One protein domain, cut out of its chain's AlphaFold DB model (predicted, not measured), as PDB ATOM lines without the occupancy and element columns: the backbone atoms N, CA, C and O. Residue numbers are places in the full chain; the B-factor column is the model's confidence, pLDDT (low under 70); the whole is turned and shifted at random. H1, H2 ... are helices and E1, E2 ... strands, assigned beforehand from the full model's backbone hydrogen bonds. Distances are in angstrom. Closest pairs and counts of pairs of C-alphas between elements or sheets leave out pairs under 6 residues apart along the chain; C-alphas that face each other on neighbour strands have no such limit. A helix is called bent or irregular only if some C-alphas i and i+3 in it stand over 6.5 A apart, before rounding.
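Overview. This is residues 2 to 113 of the 119 residues of an uncharacterized protein of Gracilibacillus halophilus YIM-C55.5 (UniProt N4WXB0). A twisted sheet of four strands curls round one long helix, H1, whose first residues, 2 to 13, stick out as a free arm. The far end of the hairpin E3 and E4 turns aside where both strands bend. The 112 printed residues hold H1, then E1, E2, E3 and E4, an antiparallel sheet in that order; the class is mixed, helices and strands. The whole is only just loose, close to compact, with a radius of gyration of the C-alphas of 16.0 A, and spans 47 by 41 by 25 A.

Arrangement. H1, residues 2 to 40, is on the sheet of E1, residues 43 to 56, E2, residues 59 to 70, E3, residues 77 to 94, and E4, residues 97 to 112, making two layers, a helix on one face of a sheet. The closest C-alphas of H1 and E1 are those of Asp 17 and Ile 50, 6.5 A apart; of H1 and E3, Ile 28 and Ile 82, 7.5 A; of H1 and E4, Ala 31 and Val 104, 7.2 A. H1 and E2 are near each other, with 14 pairs of C-alphas within 10 A. In H1, 30 of 35 O i to N i+4 pairs are within hydrogen-bond range. The strands form a meander, each the antiparallel neighbour of the one before. Within hydrogen-bond range are N 51 and O 63 of the hairpin E1 and E2, 2.8 A, N 64 and O 82 of the hairpin E2 and E3, 2.9 A, and N 81 and O 108 of the hairpin E3 and E4, 2.8 A. The edge strands E1 and E4 are apart.

Along the chain. H1 begins at C-alpha 2 (22.378, -4.275, 118.116) and is 46.1 A long; it is irregular, C-alphas 35 and 38 being 9.2 A apart, with a kink of 66 degrees near residue 34. E1 is 32.5 A long and bends by 75 degrees at residue 46; E2 is 34.1 A long. E3, 36.6 A, bends by 92 degrees at residue 89. E4, 37.4 A, bends by 70 degrees at residue 101 and ends at C-alpha 112 (-12.146, -0.798, 131.773).

Size, cuts and confidence. The C-alphas farthest apart, of Glu 2 and Lys 38, are 51.0 A apart. The printed part has no cut, and no link is long. Mean pLDDT of the printed part is 89.6; residues 72 to 76, between E2 and E3, are under 70.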
ATOM      1  N   GLU A   2      23.567  -5.154 118.120       81.69
ATOM      2  CA  GLU A   2      22.378  -4.275 118.116       81.69
ATOM      3  C   GLU A   2      21.207  -4.779 118.988       81.69
ATOM      4  O   GLU A   2      20.849  -4.140 119.966       81.69
ATOM      5  N   LYS A   3      20.725  -6.015 118.780       82.38
ATOM      6  CA  LYS A   3      19.653  -6.617 119.611       82.38
ATOM      7  C   LYS A   3      19.977  -6.719 121.116       82.38
ATOM      8  O   LYS A   3      19.080  -6.806 121.951       82.38
ATOM      9  N   TYR A   4      21.259  -6.808 121.472       81.12
ATOM     10  CA  TYR A   4      21.685  -6.867 122.872       81.12
ATOM     11  C   TYR A   4      21.719  -5.466 123.493       81.12
ATOM     12  O   TYR A   4      21.264  -5.297 124.620       81.12
ATOM     13  N   GLU A   5      22.184  -4.470 122.739       84.12
ATOM     14  CA  GLU A   5      22.179  -3.058 123.134       84.12
ATOM     15  C   GLU A   5      20.748  -2.523 123.287       84.12
ATOM     16  O   GLU A   5      20.438  -1.931 124.318       84.12
ATOM     17  N   GLU A   6      19.844  -2.843 122.354       83.94
ATOM     18  CA  GLU A   6      18.408  -2.532 122.459       83.94
ATOM     19  C   GLU A   6      17.792  -3.109 123.738       83.94
ATOM     20  O   GLU A   6      17.067  -2.427 124.458       83.94
ATOM     21  N   LYS A   7      18.115  -4.366 124.068       82.69
ATOM     22  CA  LYS A   7      17.612  -5.012 125.284       82.69
ATOM     23  C   LYS A   7      18.125  -4.328 126.553       82.69
ATOM     24  O   LYS A   7      17.367  -4.198 127.510       82.69
ATOM     25  N   LEU A   8      19.393  -3.917 126.580       76.69
ATOM     26  CA  LEU A   8      19.959  -3.181 127.712       76.69
ATOM     27  C   LEU A   8      19.332  -1.789 127.854       76.69
ATOM     28  O   LEU A   8      19.090  -1.348 128.975       76.69
ATOM     29  N   GLN A   9      19.044  -1.121 126.736       75.50
ATOM     30  CA  GLN A   9      18.377   0.179 126.714       75.50
ATOM     31  C   GLN A   9      16.915   0.086 127.178       75.50
ATOM     32  O   GLN A   9      16.459   0.932 127.940       75.50
ATOM     33  N   GLU A  10      16.197  -0.966 126.789       78.44
ATOM     34  CA  GLU A  10      14.833  -1.215 127.268       78.44
ATOM     35  C   GLU A  10      14.812  -1.530 128.772       78.44
ATOM     36  O   GLU A  10      13.985  -1.010 129.517       78.44
ATOM     37  N   GLN A  11      15.767  -2.336 129.251       76.50
ATOM     38  CA  GLN A  11      15.904  -2.635 130.680       76.50
ATOM     39  C   GLN A  11      16.263  -1.397 131.508       76.50
ATOM     40  O   GLN A  11      15.735  -1.220 132.604       76.50
ATOM     41  N   SER A  12      17.154  -0.531 131.015       72.56
ATOM     42  CA  SER A  12      17.489   0.707 131.725       72.56
ATOM     43  C   SER A  12      16.309   1.678 131.745       72.56
ATOM     44  O   SER A  12      16.041   2.274 132.788       72.56
ATOM     45  N   LYS A  13      15.554   1.768 130.641       78.50
ATOM     46  CA  LYS A  13      14.297   2.517 130.573       78.50
ATOM     47  C   LYS A  13      13.288   2.002 131.603       78.50
ATOM     48  O   LYS A  13      12.747   2.812 132.346       78.50
ATOM     49  N   SER A  14      13.095   0.686 131.730       84.12
ATOM     50  CA  SER A  14      12.123   0.136 132.689       84.12
ATOM     51  C   SER A  14      12.483   0.454 134.145       84.12
ATOM     52  O   SER A  14      11.604   0.796 134.929       84.12
ATOM     53  N   VAL A  15      13.768   0.396 134.512       90.44
ATOM     54  CA  VAL A  15      14.225   0.725 135.875       90.44
ATOM     55  C   VAL A  15      14.047   2.216 136.183       90.44
ATOM     56  O   VAL A  15      13.648   2.571 137.293       90.44
ATOM     57  N   ILE A  16      14.324   3.095 135.215       92.38
ATOM     58  CA  ILE A  16      14.095   4.540 135.363       92.38
ATOM     59  C   ILE A  16      12.597   4.828 135.494       92.38
ATOM     60  O   ILE A  16      12.206   5.573 136.392       92.38
ATOM     61  N   ASP A  17      11.763   4.212 134.652       93.62
ATOM     62  CA  ASP A  17      10.312   4.394 134.681       93.62
ATOM     63  C   ASP A  17       9.734   3.943 136.037       93.62
ATOM     64  O   ASP A  17       8.958   4.673 136.653       93.62
ATOM     65  N   GLU A  18      10.175   2.797 136.570       93.44
ATOM     66  CA  GLU A  18       9.795   2.324 137.911       93.44
ATOM     67  C   GLU A  18      10.199   3.306 139.019       93.44
ATOM     68  O   GLU A  18       9.400   3.607 139.910       93.44
ATOM     69  N   PHE A  19      11.424   3.833 138.968       95.56
ATOM     70  CA  PHE A  19      11.912   4.802 139.949       95.56
ATOM     71  C   PHE A  19      11.115   6.114 139.910       95.56
ATOM     72  O   PHE A  19      10.710   6.633 140.953       95.56
ATOM     73  N   VAL A  20      10.825   6.628 138.712       95.44
ATOM     74  CA  VAL A  20       9.989   7.821 138.531       95.44
ATOM     75  C   VAL A  20       8.575   7.572 139.056       95.44
ATOM     76  O   VAL A  20       8.049   8.411 139.785       95.44
ATOM     77  N   LEU A  21       7.969   6.414 138.772       96.31
ATOM     78  CA  LEU A  21       6.647   6.057 139.301       96.31
ATOM     79  C   LEU A  21       6.626   6.022 140.837       96.31
ATOM     80  O   LEU A  21       5.659   6.490 141.437       96.31
ATOM     81  N   GLN A  22       7.690   5.534 141.484       95.69
ATOM     82  CA  GLN A  22       7.812   5.551 142.947       95.69
ATOM     83  C   GLN A  22       7.870   6.976 143.510       95.69
ATOM     84  O   GLN A  22       7.164   7.277 144.474       95.69
ATOM     85  N   ILE A  23       8.659   7.864 142.895       95.94
ATOM     86  CA  ILE A  23       8.731   9.282 143.288       95.94
ATOM     87  C   ILE A  23       7.379   9.974 143.081       95.94
ATOM     88  O   ILE A  23       6.943  10.763 143.921       95.94
ATOM     89  N   MET A  24       6.705   9.671 141.971       97.50
ATOM     90  CA  MET A  24       5.451  10.315 141.587       97.50
ATOM     91  C   MET A  24       4.232   9.789 142.349       97.50
ATOM     92  O   MET A  24       3.188  10.446 142.355       97.50
ATOM     93  N   PHE A  25       4.340   8.637 143.018       96.69
ATOM     94  CA  PHE A  25       3.207   7.958 143.643       96.69
ATOM     95  C   PHE A  25       2.371   8.838 144.592       96.69
ATOM     96  O   PHE A  25       1.147   8.800 144.474       96.69
ATOM     97  N   PRO A  26       2.943   9.688 145.471       96.06
ATOM     98  CA  PRO A  26       2.141  10.576 146.317       96.06
ATOM     99  C   PRO A  26       1.270  11.563 145.522       96.06
ATOM    100  O   PRO A  26       0.147  11.870 145.926       96.06
ATOM    101  N   TYR A  27       1.760  12.048 144.378       97.38
ATOM    102  CA  TYR A  27       1.035  12.982 143.511       97.38
ATOM    103  C   TYR A  27      -0.041  12.265 142.694       97.38
ATOM    104  O   TYR A  27      -1.156  12.775 142.574       97.38
ATOM    105  N   ILE A  28       0.266  11.059 142.206       97.75
ATOM    106  CA  ILE A  28      -0.696  10.161 141.555       97.75
ATOM    107  C   ILE A  28      -1.842   9.843 142.514       97.75
ATOM    108  O   ILE A  28      -3.007  10.046 142.180       97.75
ATOM    109  N   ASP A  29      -1.520   9.398 143.727       96.69
ATOM    110  CA  ASP A  29      -2.510   9.019 144.727       96.69
ATOM    111  C   ASP A  29      -3.404  10.203 145.110       96.69
ATOM    112  O   ASP A  29      -4.627  10.065 145.169       96.69
ATOM    113  N   ASN A  30      -2.827  11.397 145.275       97.00
ATOM    114  CA  ASN A  30      -3.600  12.610 145.523       97.00
ATOM    115  C   ASN A  30      -4.523  12.964 144.340       97.00
ATOM    116  O   ASN A  30      -5.703  13.250 144.542       97.00
ATOM    117  N   ALA A  31      -4.029  12.904 143.101       97.62
ATOM    118  CA  ALA A  31      -4.832  13.175 141.909       97.62
ATOM    119  C   ALA A  31      -6.025  12.207 141.790       97.62
ATOM    120  O   ALA A  31      -7.165  12.638 141.601       97.62
ATOM    121  N   VAL A  32      -5.792  10.906 141.994       95.94
ATOM    122  CA  VAL A  32      -6.841   9.873 141.961       95.94
ATOM    123  C   VAL A  32      -7.835  10.040 143.118       95.94
ATOM    124  O   VAL A  32      -9.049   9.943 142.909       95.94
ATOM    125  N   LYS A  33      -7.363  10.352 144.331       95.38
ATOM    126  CA  LYS A  33      -8.223  10.694 145.479       95.38
ATOM    127  C   LYS A  33      -9.117  11.890 145.185       95.38
ATOM    128  O   LYS A  33     -10.306  11.848 145.499       95.38
ATOM    129  N   ASN A  34      -8.575  12.934 144.563       95.62
ATOM    130  CA  ASN A  34      -9.326  14.139 144.219       95.62
ATOM    131  C   ASN A  34     -10.386  13.878 143.146       95.62
ATOM    132  O   ASN A  34     -11.483  14.435 143.238       95.62
ATOM    133  N   PHE A  35     -10.099  13.003 142.180       94.19
ATOM    134  CA  PHE A  35     -11.077  12.570 141.185       94.19
ATOM    135  C   PHE A  35     -12.226  11.778 141.826       94.19
ATOM    136  O   PHE A  35     -13.393  12.157 141.709       94.19
ATOM    137  N   TYR A  36     -11.912  10.710 142.567       90.81
ATOM    138  CA  TYR A  36     -12.933   9.834 143.147       90.81
ATOM    139  C   TYR A  36     -13.624  10.413 144.390       90.81
ATOM    140  O   TYR A  36     -14.725   9.977 144.741       90.81
ATOM    141  N   LYS A  37     -13.021  11.392 145.069       91.81
ATOM    142  CA  LYS A  37     -13.531  12.028 146.295       91.81
ATOM    143  C   LYS A  37     -14.001  10.975 147.310       91.81
ATOM    144  O   LYS A  37     -13.244  10.104 147.730       91.81
ATOM    145  N   LYS A  38     -15.286  11.010 147.686       81.19
ATOM    146  CA  LYS A  38     -15.903  10.069 148.638       81.19
ATOM    147  C   LYS A  38     -15.913   8.618 148.134       81.19
ATOM    148  O   LYS A  38     -15.914   7.702 148.951       81.19
ATOM    149  N   SER A  39     -15.878   8.408 146.818       78.38
ATOM    150  CA  SER A  39     -15.842   7.086 146.179       78.38
ATOM    151  C   SER A  39     -14.440   6.471 146.140       78.38
ATOM    152  O   SER A  39     -14.280   5.358 145.649       78.38
ATOM    153  N   PHE A  40     -13.420   7.165 146.665       81.56
ATOM    154  CA  PHE A  40     -12.060   6.631 146.748       81.56
ATOM    155  C   PHE A  40     -11.932   5.487 147.767       81.56
ATOM    156  O   PHE A  40     -10.981   4.709 147.729       81.56
ATOM    157  N   LYS A  41     -12.886   5.357 148.699       76.81
ATOM    158  CA  LYS A  41     -12.845   4.316 149.728       76.81
ATOM    159  C   LYS A  41     -12.706   2.933 149.072       76.81
ATOM    160  O   LYS A  41     -13.557   2.530 148.286       76.81
ATOM    161  N   ASN A  42     -11.650   2.207 149.444       78.44
ATOM    162  CA  ASN A  42     -11.283   0.882 148.923       78.44
ATOM    163  C   ASN A  42     -10.731   0.857 147.482       78.44
ATOM    164  O   ASN A  42     -10.773  -0.197 146.843       78.44
ATOM    165  N   LYS A  43     -10.230   1.983 146.957       82.88
ATOM    166  CA  LYS A  43      -9.445   1.992 145.718       82.88
ATOM    167  C   LYS A  43      -8.021   1.503 145.988       82.88
ATOM    168  O   LYS A  43      -7.383   1.938 146.941       82.88
ATOM    169  N   ASN A  44      -7.550   0.600 145.138       89.12
ATOM    170  CA  ASN A  44      -6.171   0.122 145.081       89.12
ATOM    171  C   ASN A  44      -5.599   0.378 143.684       89.12
ATOM    172  O   ASN A  44      -6.359   0.629 142.747       89.12
ATOM    173  N   TYR A  45      -4.278   0.264 143.559       90.94
ATOM    174  CA  TYR A  45      -3.535   0.524 142.329       90.94
ATOM    175  C   TYR A  45      -2.914  -0.752 141.767       90.94
ATOM    176  O   TYR A  45      -2.508  -1.635 142.525       90.94
ATOM    177  N   TYR A  46      -2.817  -0.837 140.443       87.69
ATOM    178  CA  TYR A  46      -2.104  -1.903 139.750       87.69
ATOM    179  C   TYR A  46      -1.322  -1.347 138.557       87.69
ATOM    180  O   TYR A  46      -1.857  -0.580 137.753       87.69
ATOM    181  N   GLY A  47      -0.062  -1.769 138.442       87.44
ATOM    182  CA  GLY A  47       0.843  -1.320 137.388       87.44
ATOM    183  C   GLY A  47       1.126   0.182 137.440       87.44
ATOM    184  O   GLY A  47       1.010   0.826 138.480       87.44
ATOM    185  N   GLY A  48       1.512   0.715 136.290       91.06
ATOM    186  CA  GLY A  48       1.879   2.107 136.091       91.06
ATOM    187  C   GLY A  48       2.773   2.200 134.863       91.06
ATOM    188  O   GLY A  48       3.664   1.372 134.701       91.06
ATOM    189  N   GLU A  49       2.522   3.163 133.990       95.19
ATOM    190  CA  GLU A  49       3.319   3.355 132.780       95.19
ATOM    191  C   GLU A  49       3.506   4.843 132.510       95.19
ATOM    192  O   GLU A  49       2.546   5.615 132.575       95.19
ATOM    193  N   ILE A  50       4.735   5.239 132.180       96.50
ATOM    194  CA  ILE A  50       5.026   6.571 131.653       96.50
ATOM    195  C   ILE A  50       4.685   6.565 130.166       96.50
ATOM    196  O   ILE A  50       5.373   5.938 129.363       96.50
ATOM    197  N   LEU A  51       3.614   7.269 129.807       96.50
ATOM    198  CA  LEU A  51       3.201   7.433 128.414       96.50
ATOM    199  C   LEU A  51       4.036   8.503 127.710       96.50
ATOM    200  O   LEU A  51       4.286   8.408 126.511       96.50
ATOM    201  N   GLU A  52       4.445   9.535 128.449       96.12
ATOM    202  CA  GLU A  52       5.203  10.656 127.908       96.12
ATOM    203  C   GLU A  52       6.021  11.349 129.000       96.12
ATOM    204  O   GLU A  52       5.518  11.584 130.096       96.12
ATOM    205  N   LEU A  53       7.262  11.713 128.676       94.88
ATOM    206  CA  LEU A  53       8.094  12.617 129.464       94.88
ATOM    207  C   LEU A  53       8.759  13.609 128.508       94.88
ATOM    208  O   LEU A  53       9.597  13.227 127.690       94.88
ATOM    209  N   LYS A  54       8.381  14.881 128.605       95.44
ATOM    210  CA  LYS A  54       8.920  15.973 127.789       95.44
ATOM    211  C   LYS A  54       9.394  17.104 128.679       95.44
ATOM    212  O   LYS A  54       8.754  17.425 129.672       95.44
ATOM    213  N   LYS A  55      10.505  17.726 128.299       94.25
ATOM    214  CA  LYS A  55      10.978  18.960 128.923       94.25
ATOM    215  C   LYS A  55      10.330  20.158 128.226       94.25
ATOM    216  O   LYS A  55      10.402  20.244 127.002       94.25
ATOM    217  N   GLU A  56       9.753  21.067 129.001       90.31
ATOM    218  CA  GLU A  56       9.198  22.344 128.546       90.31
ATOM    219  C   GLU A  56       9.808  23.474 129.380       90.31
ATOM    220  O   GLU A  56       9.524  23.603 130.571       90.31
ATOM    221  N   ASP A  57      10.687  24.256 128.748       87.44
ATOM    222  CA  ASP A  57      11.503  25.297 129.381       87.44
ATOM    223  C   ASP A  57      12.239  24.789 130.640       87.44
ATOM    224  O   ASP A  57      13.169  23.979 130.529       87.44
ATOM    225  N   ASP A  58      11.808  25.233 131.822       87.06
ATOM    226  CA  ASP A  58      12.369  24.875 133.132       87.06
ATOM    227  C   ASP A  58      11.578  23.762 133.849       87.06
ATOM    228  O   ASP A  58      11.892  23.392 134.976       87.06
ATOM    229  N   SER A  59      10.573  23.187 133.187       92.88
ATOM    230  CA  SER A  59       9.664  22.183 133.747       92.88
ATOM    231  C   SER A  59       9.589  20.912 132.893       92.88
ATOM    232  O   SER A  59      10.163  20.821 131.803       92.88
ATOM    233  N   TYR A  60       8.896  19.897 133.402       95.50
ATOM    234  CA  TYR A  60       8.643  18.644 132.700       95.50
ATOM    235  C   TYR A  60       7.150  18.346 132.633       95.50
ATOM    236  O   TYR A  60       6.487  18.252 133.669       95.50
ATOM    237  N   HIS A  61       6.667  18.084 131.420       97.06
ATOM    238  CA  HIS A  61       5.384  17.444 131.181       97.06
ATOM    239  C   HIS A  61       5.539  15.927 131.267       97.06
ATOM    240  O   HIS A  61       6.241  15.309 130.462       97.06
ATOM    241  N   LEU A  62       4.869  15.331 132.250       97.69
ATOM    242  CA  LEU A  62       4.896  13.899 132.521       97.69
ATOM    243  C   LEU A  62       3.475  13.338 132.468       97.69
ATOM    244  O   LEU A  62       2.643  13.682 133.305       97.69
ATOM    245  N   THR A  63       3.203  12.448 131.516       98.38
ATOM    246  CA  THR A  63       1.931  11.722 131.429       98.38
ATOM    247  C   THR A  63       2.111  10.290 131.908       98.38
ATOM    248  O   THR A  63       2.903   9.529 131.353       98.38
ATOM    249  N   ILE A  64       1.334   9.906 132.918       98.25
ATOM    250  CA  ILE A  64       1.343   8.574 133.525       98.25
ATOM    251  C   ILE A  64      -0.027   7.932 133.349       98.25
ATOM    252  O   ILE A  64      -1.051   8.584 133.556       98.25
ATOM    253  N   SER A  65      -0.048   6.643 133.020       97.56
ATOM    254  CA  SER A  65      -1.241   5.812 133.149       97.56
ATOM    255  C   SER A  65      -1.129   4.871 134.348       97.56
ATOM    256  O   SER A  65      -0.055   4.339 134.625       97.56
ATOM    257  N   ILE A  66      -2.222   4.672 135.083       95.62
ATOM    258  CA  ILE A  66      -2.281   3.745 136.218       95.62
ATOM    259  C   ILE A  66      -3.667   3.111 136.319       95.62
ATOM    260  O   ILE A  66      -4.680   3.769 136.075       95.62
ATOM    261  N   GLN A  67      -3.732   1.829 136.680       93.19
ATOM    262  CA  GLN A  67      -5.013   1.154 136.868       93.19
ATOM    263  C   GLN A  67      -5.481   1.274 138.317       93.19
ATOM    264  O   GLN A  67      -4.708   1.052 139.250       93.19
ATOM    265  N   THR A  68      -6.766   1.570 138.505       92.62
ATOM    266  CA  THR A  68      -7.439   1.562 139.805       92.62
ATOM    267  C   THR A  68      -8.460   0.435 139.879       92.62
ATOM    268  O   THR A  68      -9.075   0.079 138.879       92.62
ATOM    269  N   PHE A  69      -8.676  -0.138 141.061       89.44
ATOM    270  CA  PHE A  69      -9.662  -1.207 141.260       89.44
ATOM    271  C   PHE A  69     -10.256  -1.202 142.672       89.44
ATOM    272  O   PHE A  69      -9.710  -0.579 143.580       89.44
ATOM    273  N   THR A  70     -11.379  -1.902 142.872       86.19
ATOM    274  CA  THR A  70     -12.099  -1.981 144.161       86.19
ATOM    275  C   THR A  70     -12.378  -3.425 144.607       86.19
ATOM    276  O   THR A  70     -13.348  -4.041 144.175       86.19
ATOM    277  N   GLY A  71     -11.577  -3.950 145.539       73.88
ATOM    278  CA  GLY A  71     -11.759  -5.289 146.130       73.88
ATOM    279  C   GLY A  71     -10.987  -6.432 145.432       73.88
ATOM    280  O   GLY A  71     -10.311  -6.189 144.439       73.88
ATOM    281  N   PRO A  72     -11.029  -7.672 145.964       64.38
ATOM    282  CA  PRO A  72     -10.143  -8.771 145.539       64.38
ATOM    283  C   PRO A  72     -10.686  -9.705 144.439       64.38
ATOM    284  O   PRO A  72      -9.923 -10.492 143.889       64.38
ATOM    285  N   HIS A  73     -11.980  -9.657 144.101       60.94
ATOM    286  CA  HIS A  73     -12.629 -10.700 143.283       60.94
ATOM    287  C   HIS A  73     -13.174 -10.207 141.930       60.94
ATOM    288  O   HIS A  73     -14.300 -10.512 141.562       60.94
ATOM    289  N   ASN A  74     -12.331  -9.521 141.154       61.53
ATOM    290  CA  ASN A  74     -12.616  -8.945 139.825       61.53
ATOM    291  C   ASN A  74     -13.431  -7.633 139.849       61.53
ATOM    292  O   ASN A  74     -14.596  -7.595 139.442       61.53
ATOM    293  N   PRO A  75     -12.836  -6.547 140.359       64.38
ATOM    294  CA  PRO A  75     -13.483  -5.241 140.424       64.38
ATOM    295  C   PRO A  75     -13.713  -4.623 139.046       64.38
ATOM    296  O   PRO A  75     -12.994  -4.958 138.106       64.38
ATOM    297  N   PRO A  76     -14.611  -3.631 138.916       65.50
ATOM    298  CA  PRO A  76     -14.468  -2.674 137.830       65.50
ATOM    299  C   PRO A  76     -13.099  -1.993 137.955       65.50
ATOM    300  O   PRO A  76     -12.748  -1.478 139.026       65.50
ATOM    301  N   TYR A  77     -12.333  -2.022 136.867       81.19
ATOM    302  CA  TYR A  77     -11.052  -1.340 136.777       81.19
ATOM    303  C   TYR A  77     -11.260   0.043 136.155       81.19
ATOM    304  O   TYR A  77     -12.024   0.192 135.202       81.19
ATOM    305  N   GLY A  78     -10.585   1.050 136.691       90.88
ATOM    306  CA  GLY A  78     -10.393   2.339 136.039       90.88
ATOM    307  C   GLY A  78      -8.999   2.390 135.435       90.88
ATOM    308  O   GLY A  78      -8.053   1.910 136.052       90.88
ATOM    309  N   LEU A  79      -8.859   2.943 134.237       94.94
ATOM    310  CA  LEU A  79      -7.577   3.410 133.727       94.94
ATOM    311  C   LEU A  79      -7.539   4.922 133.908       94.94
ATOM    312  O   LEU A  79      -8.291   5.641 133.247       94.94
ATOM    313  N   GLU A  80      -6.662   5.380 134.788       96.81
ATOM    314  CA  GLU A  80      -6.425   6.799 135.011       96.81
ATOM    315  C   GLU A  80      -5.228   7.219 134.172       96.81
ATOM    316  O   GLU A  80      -4.190   6.565 134.200       96.81
ATOM    317  N   THR A  81      -5.372   8.296 133.410       98.31
ATOM    318  CA  THR A  81      -4.276   8.951 132.694       98.31
ATOM    319  C   THR A  81      -4.136  10.357 133.244       98.31
ATOM    320  O   THR A  81      -5.075  11.148 133.168       98.31
ATOM    321  N   ILE A  82      -2.982  10.650 133.827       98.62
ATOM    322  CA  ILE A  82      -2.724  11.885 134.558       98.62
ATOM    323  C   ILE A  82      -1.539  12.569 133.901       98.62
ATOM    324  O   ILE A  82      -0.486  11.949 133.750       98.62
ATOM    325  N   THR A  83      -1.706  13.833 133.533       98.44
ATOM    326  CA  THR A  83      -0.607  14.668 133.054       98.44
ATOM    327  C   THR A  83      -0.235  15.653 134.143       98.44
ATOM    328  O   THR A  83      -1.092  16.372 134.669       98.44
ATOM    329  N   PHE A  84       1.049  15.679 134.467       98.31
ATOM    330  CA  PHE A  84       1.639  16.585 135.429       98.31
ATOM    331  C   PHE A  84       2.535  17.591 134.726       98.31
ATOM    332  O   PHE A  84       3.276  17.216 133.818       98.31
ATOM    333  N   ASN A  85       2.516  18.826 135.208       97.31
ATOM    334  CA  ASN A  85       3.621  19.752 135.041       97.31
ATOM    335  C   ASN A  85       4.479  19.703 136.313       97.31
ATOM    336  O   ASN A  85       3.951  19.852 137.419       97.31
ATOM    337  N   THR A  86       5.775  19.425 136.180       96.19
ATOM    338  CA  THR A  86       6.661  19.170 137.325       96.19
ATOM    339  C   THR A  86       7.966  19.945 137.239       96.19
ATOM    340  O   THR A  86       8.584  20.034 136.180       96.19
ATOM    341  N   ASP A  87       8.420  20.439 138.384       94.81
ATOM    342  CA  ASP A  87       9.772  20.930 138.599       94.81
ATOM    343  C   ASP A  87      10.227  20.491 139.999       94.81
ATOM    344  O   ASP A  87       9.718  20.936 141.026       94.81
ATOM    345  N   PHE A  88      11.189  19.568 140.027       91.44
ATOM    346  CA  PHE A  88      11.756  19.025 141.263       91.44
ATOM    347  C   PHE A  88      12.937  19.840 141.803       91.44
ATOM    348  O   PHE A  88      13.518  19.474 142.825       91.44
ATOM    349  N   THR A  89      13.307  20.924 141.124       90.44
ATOM    350  CA  THR A  89      14.387  21.832 141.527       90.44
ATOM    351  C   THR A  89      13.867  23.064 142.262       90.44
ATOM    352  O   THR A  89      14.604  23.663 143.046       90.44
ATOM    353  N   THR A  90      12.589  23.401 142.074       89.25
ATOM    354  CA  THR A  90      11.897  24.479 142.784       89.25
ATOM    355  C   THR A  90      10.756  23.935 143.639       89.25
ATOM    356  O   THR A  90      10.259  22.826 143.433       89.25
ATOM    357  N   GLY A  91      10.369  24.687 144.668       88.50
ATOM    358  CA  GLY A  91       9.331  24.258 145.594       88.50
ATOM    359  C   GLY A  91       9.363  24.986 146.929       88.50
ATOM    360  O   GLY A  91      10.172  25.886 147.156       88.50
ATOM    361  N   ASP A  92       8.484  24.549 147.823       93.25
ATOM    362  CA  ASP A  92       8.350  25.106 149.162       93.25
ATOM    363  C   ASP A  92       9.173  24.294 150.164       93.25
ATOM    364  O   ASP A  92       9.066  23.066 150.242       93.25
ATOM    365  N   PHE A  93       9.949  24.986 150.993       90.75
ATOM    366  CA  PHE A  93      10.526  24.392 152.193       90.75
ATOM    367  C   PHE A  93       9.551  24.566 153.356       90.75
ATOM    368  O   PHE A  93       9.153  25.678 153.699       90.75
ATOM    369  N   THR A  94       9.175  23.454 153.978       85.12
ATOM    370  CA  THR A  94       8.527  23.437 155.292       85.12
ATOM    371  C   THR A  94       9.571  23.147 156.368       85.12
ATOM    372  O   THR A  94      10.705  22.786 156.055       85.12
ATOM    373  N   GLU A  95       9.193  23.256 157.644       86.69
ATOM    374  CA  GLU A  95      10.090  22.999 158.782       86.69
ATOM    375  C   GLU A  95      10.810  21.637 158.699       86.69
ATOM    376  O   GLU A  95      11.938  21.520 159.165       86.69
ATOM    377  N   ASN A  96      10.197  20.628 158.060       89.06
ATOM    378  CA  ASN A  96      10.723  19.258 158.024       89.06
ATOM    379  C   ASN A  96      10.783  18.619 156.624       89.06
ATOM    380  O   ASN A  96      11.087  17.431 156.516       89.06
ATOM    381  N   SER A  97      10.465  19.343 155.546       89.12
ATOM    382  CA  SER A  97      10.465  18.753 154.201       89.12
ATOM    383  C   SER A  97      10.570  19.781 153.084       89.12
ATOM    384  O   SER A  97      10.125  20.919 153.219       89.12
ATOM    385  N   PHE A  98      11.117  19.344 151.952       91.25
ATOM    386  CA  PHE A  98      10.986  20.031 150.673       91.25
ATOM    387  C   PHE A  98       9.768  19.485 149.925       91.25
ATOM    388  O   PHE A  98       9.593  18.267 149.819       91.25
ATOM    389  N   LYS A  99       8.929  20.381 149.407       92.31
ATOM    390  CA  LYS A  99       7.776  20.058 148.573       92.31
ATOM    391  C   LYS A  99       8.012  20.634 147.172       92.31
ATOM    392  O   LYS A  99       7.875  21.847 147.015       92.31
ATOM    393  N   PRO A 100       8.344  19.804 146.171       94.31
ATOM    394  CA  PRO A 100       8.594  20.285 144.818       94.31
ATOM    395  C   PRO A 100       7.318  20.817 144.157       94.31
ATOM    396  O   PRO A 100       6.197  20.490 144.573       94.31
ATOM    397  N   PHE A 101       7.494  21.604 143.099       94.44
ATOM    398  CA  PHE A 101       6.392  22.024 142.246       94.44
ATOM    399  C   PHE A 101       5.887  20.835 141.417       94.44
ATOM    400  O   PHE A 101       6.586  20.299 140.558       94.44
ATOM    401  N   VAL A 102       4.654  20.409 141.687       96.50
ATOM    402  CA  VAL A 102       3.957  19.367 140.927       96.50
ATOM    403  C   VAL A 102       2.492  19.761 140.809       96.50
ATOM    404  O   VAL A 102       1.769  19.812 141.807       96.50
ATOM    405  N   GLU A 103       2.050  20.013 139.584       96.38
ATOM    406  CA  GLU A 103       0.683  20.401 139.254       96.38
ATOM    407  C   GLU A 103       0.045  19.362 138.331       96.38
ATOM    408  O   GLU A 103       0.674  18.884 137.391       96.38
ATOM    409  N   VAL A 104      -1.217  19.010 138.586       97.88
ATOM    410  CA  VAL A 104      -2.011  18.199 137.653       97.88
ATOM    411  C   VAL A 104      -2.603  19.132 136.608       97.88
ATOM    412  O   VAL A 104      -3.436  19.971 136.944       97.88
ATOM    413  N   VAL A 105      -2.211  18.954 135.349       97.38
ATOM    414  CA  VAL A 105      -2.687  19.785 134.231       97.38
ATOM    415  C   VAL A 105      -3.777  19.101 133.404       97.38
ATOM    416  O   VAL A 105      -4.592  19.777 132.784       97.38
ATOM    417  N   ASP A 106      -3.838  17.764 133.418       98.19
ATOM    418  CA  ASP A 106      -4.915  16.984 132.792       98.19
ATOM    419  C   ASP A 106      -5.175  15.691 133.577       98.19
ATOM    420  O   ASP A 106      -4.260  15.083 134.138       98.19
ATOM    421  N   TYR A 107      -6.434  15.259 133.596       98.19
ATOM    422  CA  TYR A 107      -6.857  14.004 134.210       98.19
ATOM    423  C   TYR A 107      -7.961  13.363 133.375       98.19
ATOM    424  O   TYR A 107      -9.052  13.915 133.217       98.19
ATOM    425  N   LYS A 108      -7.703  12.150 132.887       97.88
ATOM    426  CA  LYS A 108      -8.650  11.353 132.109       97.88
ATOM    427  C   LYS A 108      -8.910  10.030 132.809       97.88
ATOM    428  O   LYS A 108      -7.982   9.293 133.122       97.88
ATOM    429  N   HIS A 109     -10.188   9.721 132.974       95.25
ATOM    430  CA  HIS A 109     -10.657   8.444 133.488       95.25
ATOM    431  C   HIS A 109     -11.291   7.626 132.363       95.25
ATOM    432  O   HIS A 109     -12.076   8.153 131.567       95.25
ATOM    433  N   LYS A 110     -11.001   6.327 132.329       93.38
ATOM    434  CA  LYS A 110     -11.674   5.365 131.456       93.38
ATOM    435  C   LYS A 110     -12.057   4.121 132.245       93.38
ATOM    436  O   LYS A 110     -11.186   3.409 132.736       93.38
ATOM    437  N   ASP A 111     -13.345   3.796 132.264       89.25
ATOM    438  CA  ASP A 111     -13.808   2.494 132.740       89.25
ATOM    439  C   ASP A 111     -13.261   1.380 131.837       89.25
ATOM    440  O   ASP A 111     -13.493   1.345 130.620       89.25
ATOM    441  N   LEU A 112     -12.554   0.430 132.435       83.56
ATOM    442  CA  LEU A 112     -12.146  -0.798 131.773       83.56
ATOM    443  C   LEU A 112     -13.255  -1.834 131.976       83.56
ATOM    444  O   LEU A 112     -13.472  -2.358 133.071       83.56
ATOM    445  N   LYS A 113     -13.991  -2.128 130.898       70.00
ATOM    446  CA  LYS A 113     -14.963  -3.229 130.892       70.00
ATOM    447  C   LYS A 113     -14.225  -4.554 131.063       70.00
ATOM    448  O   LYS A 113     -13.184  -4.768 130.446       70.00
TER     449      LYS A 113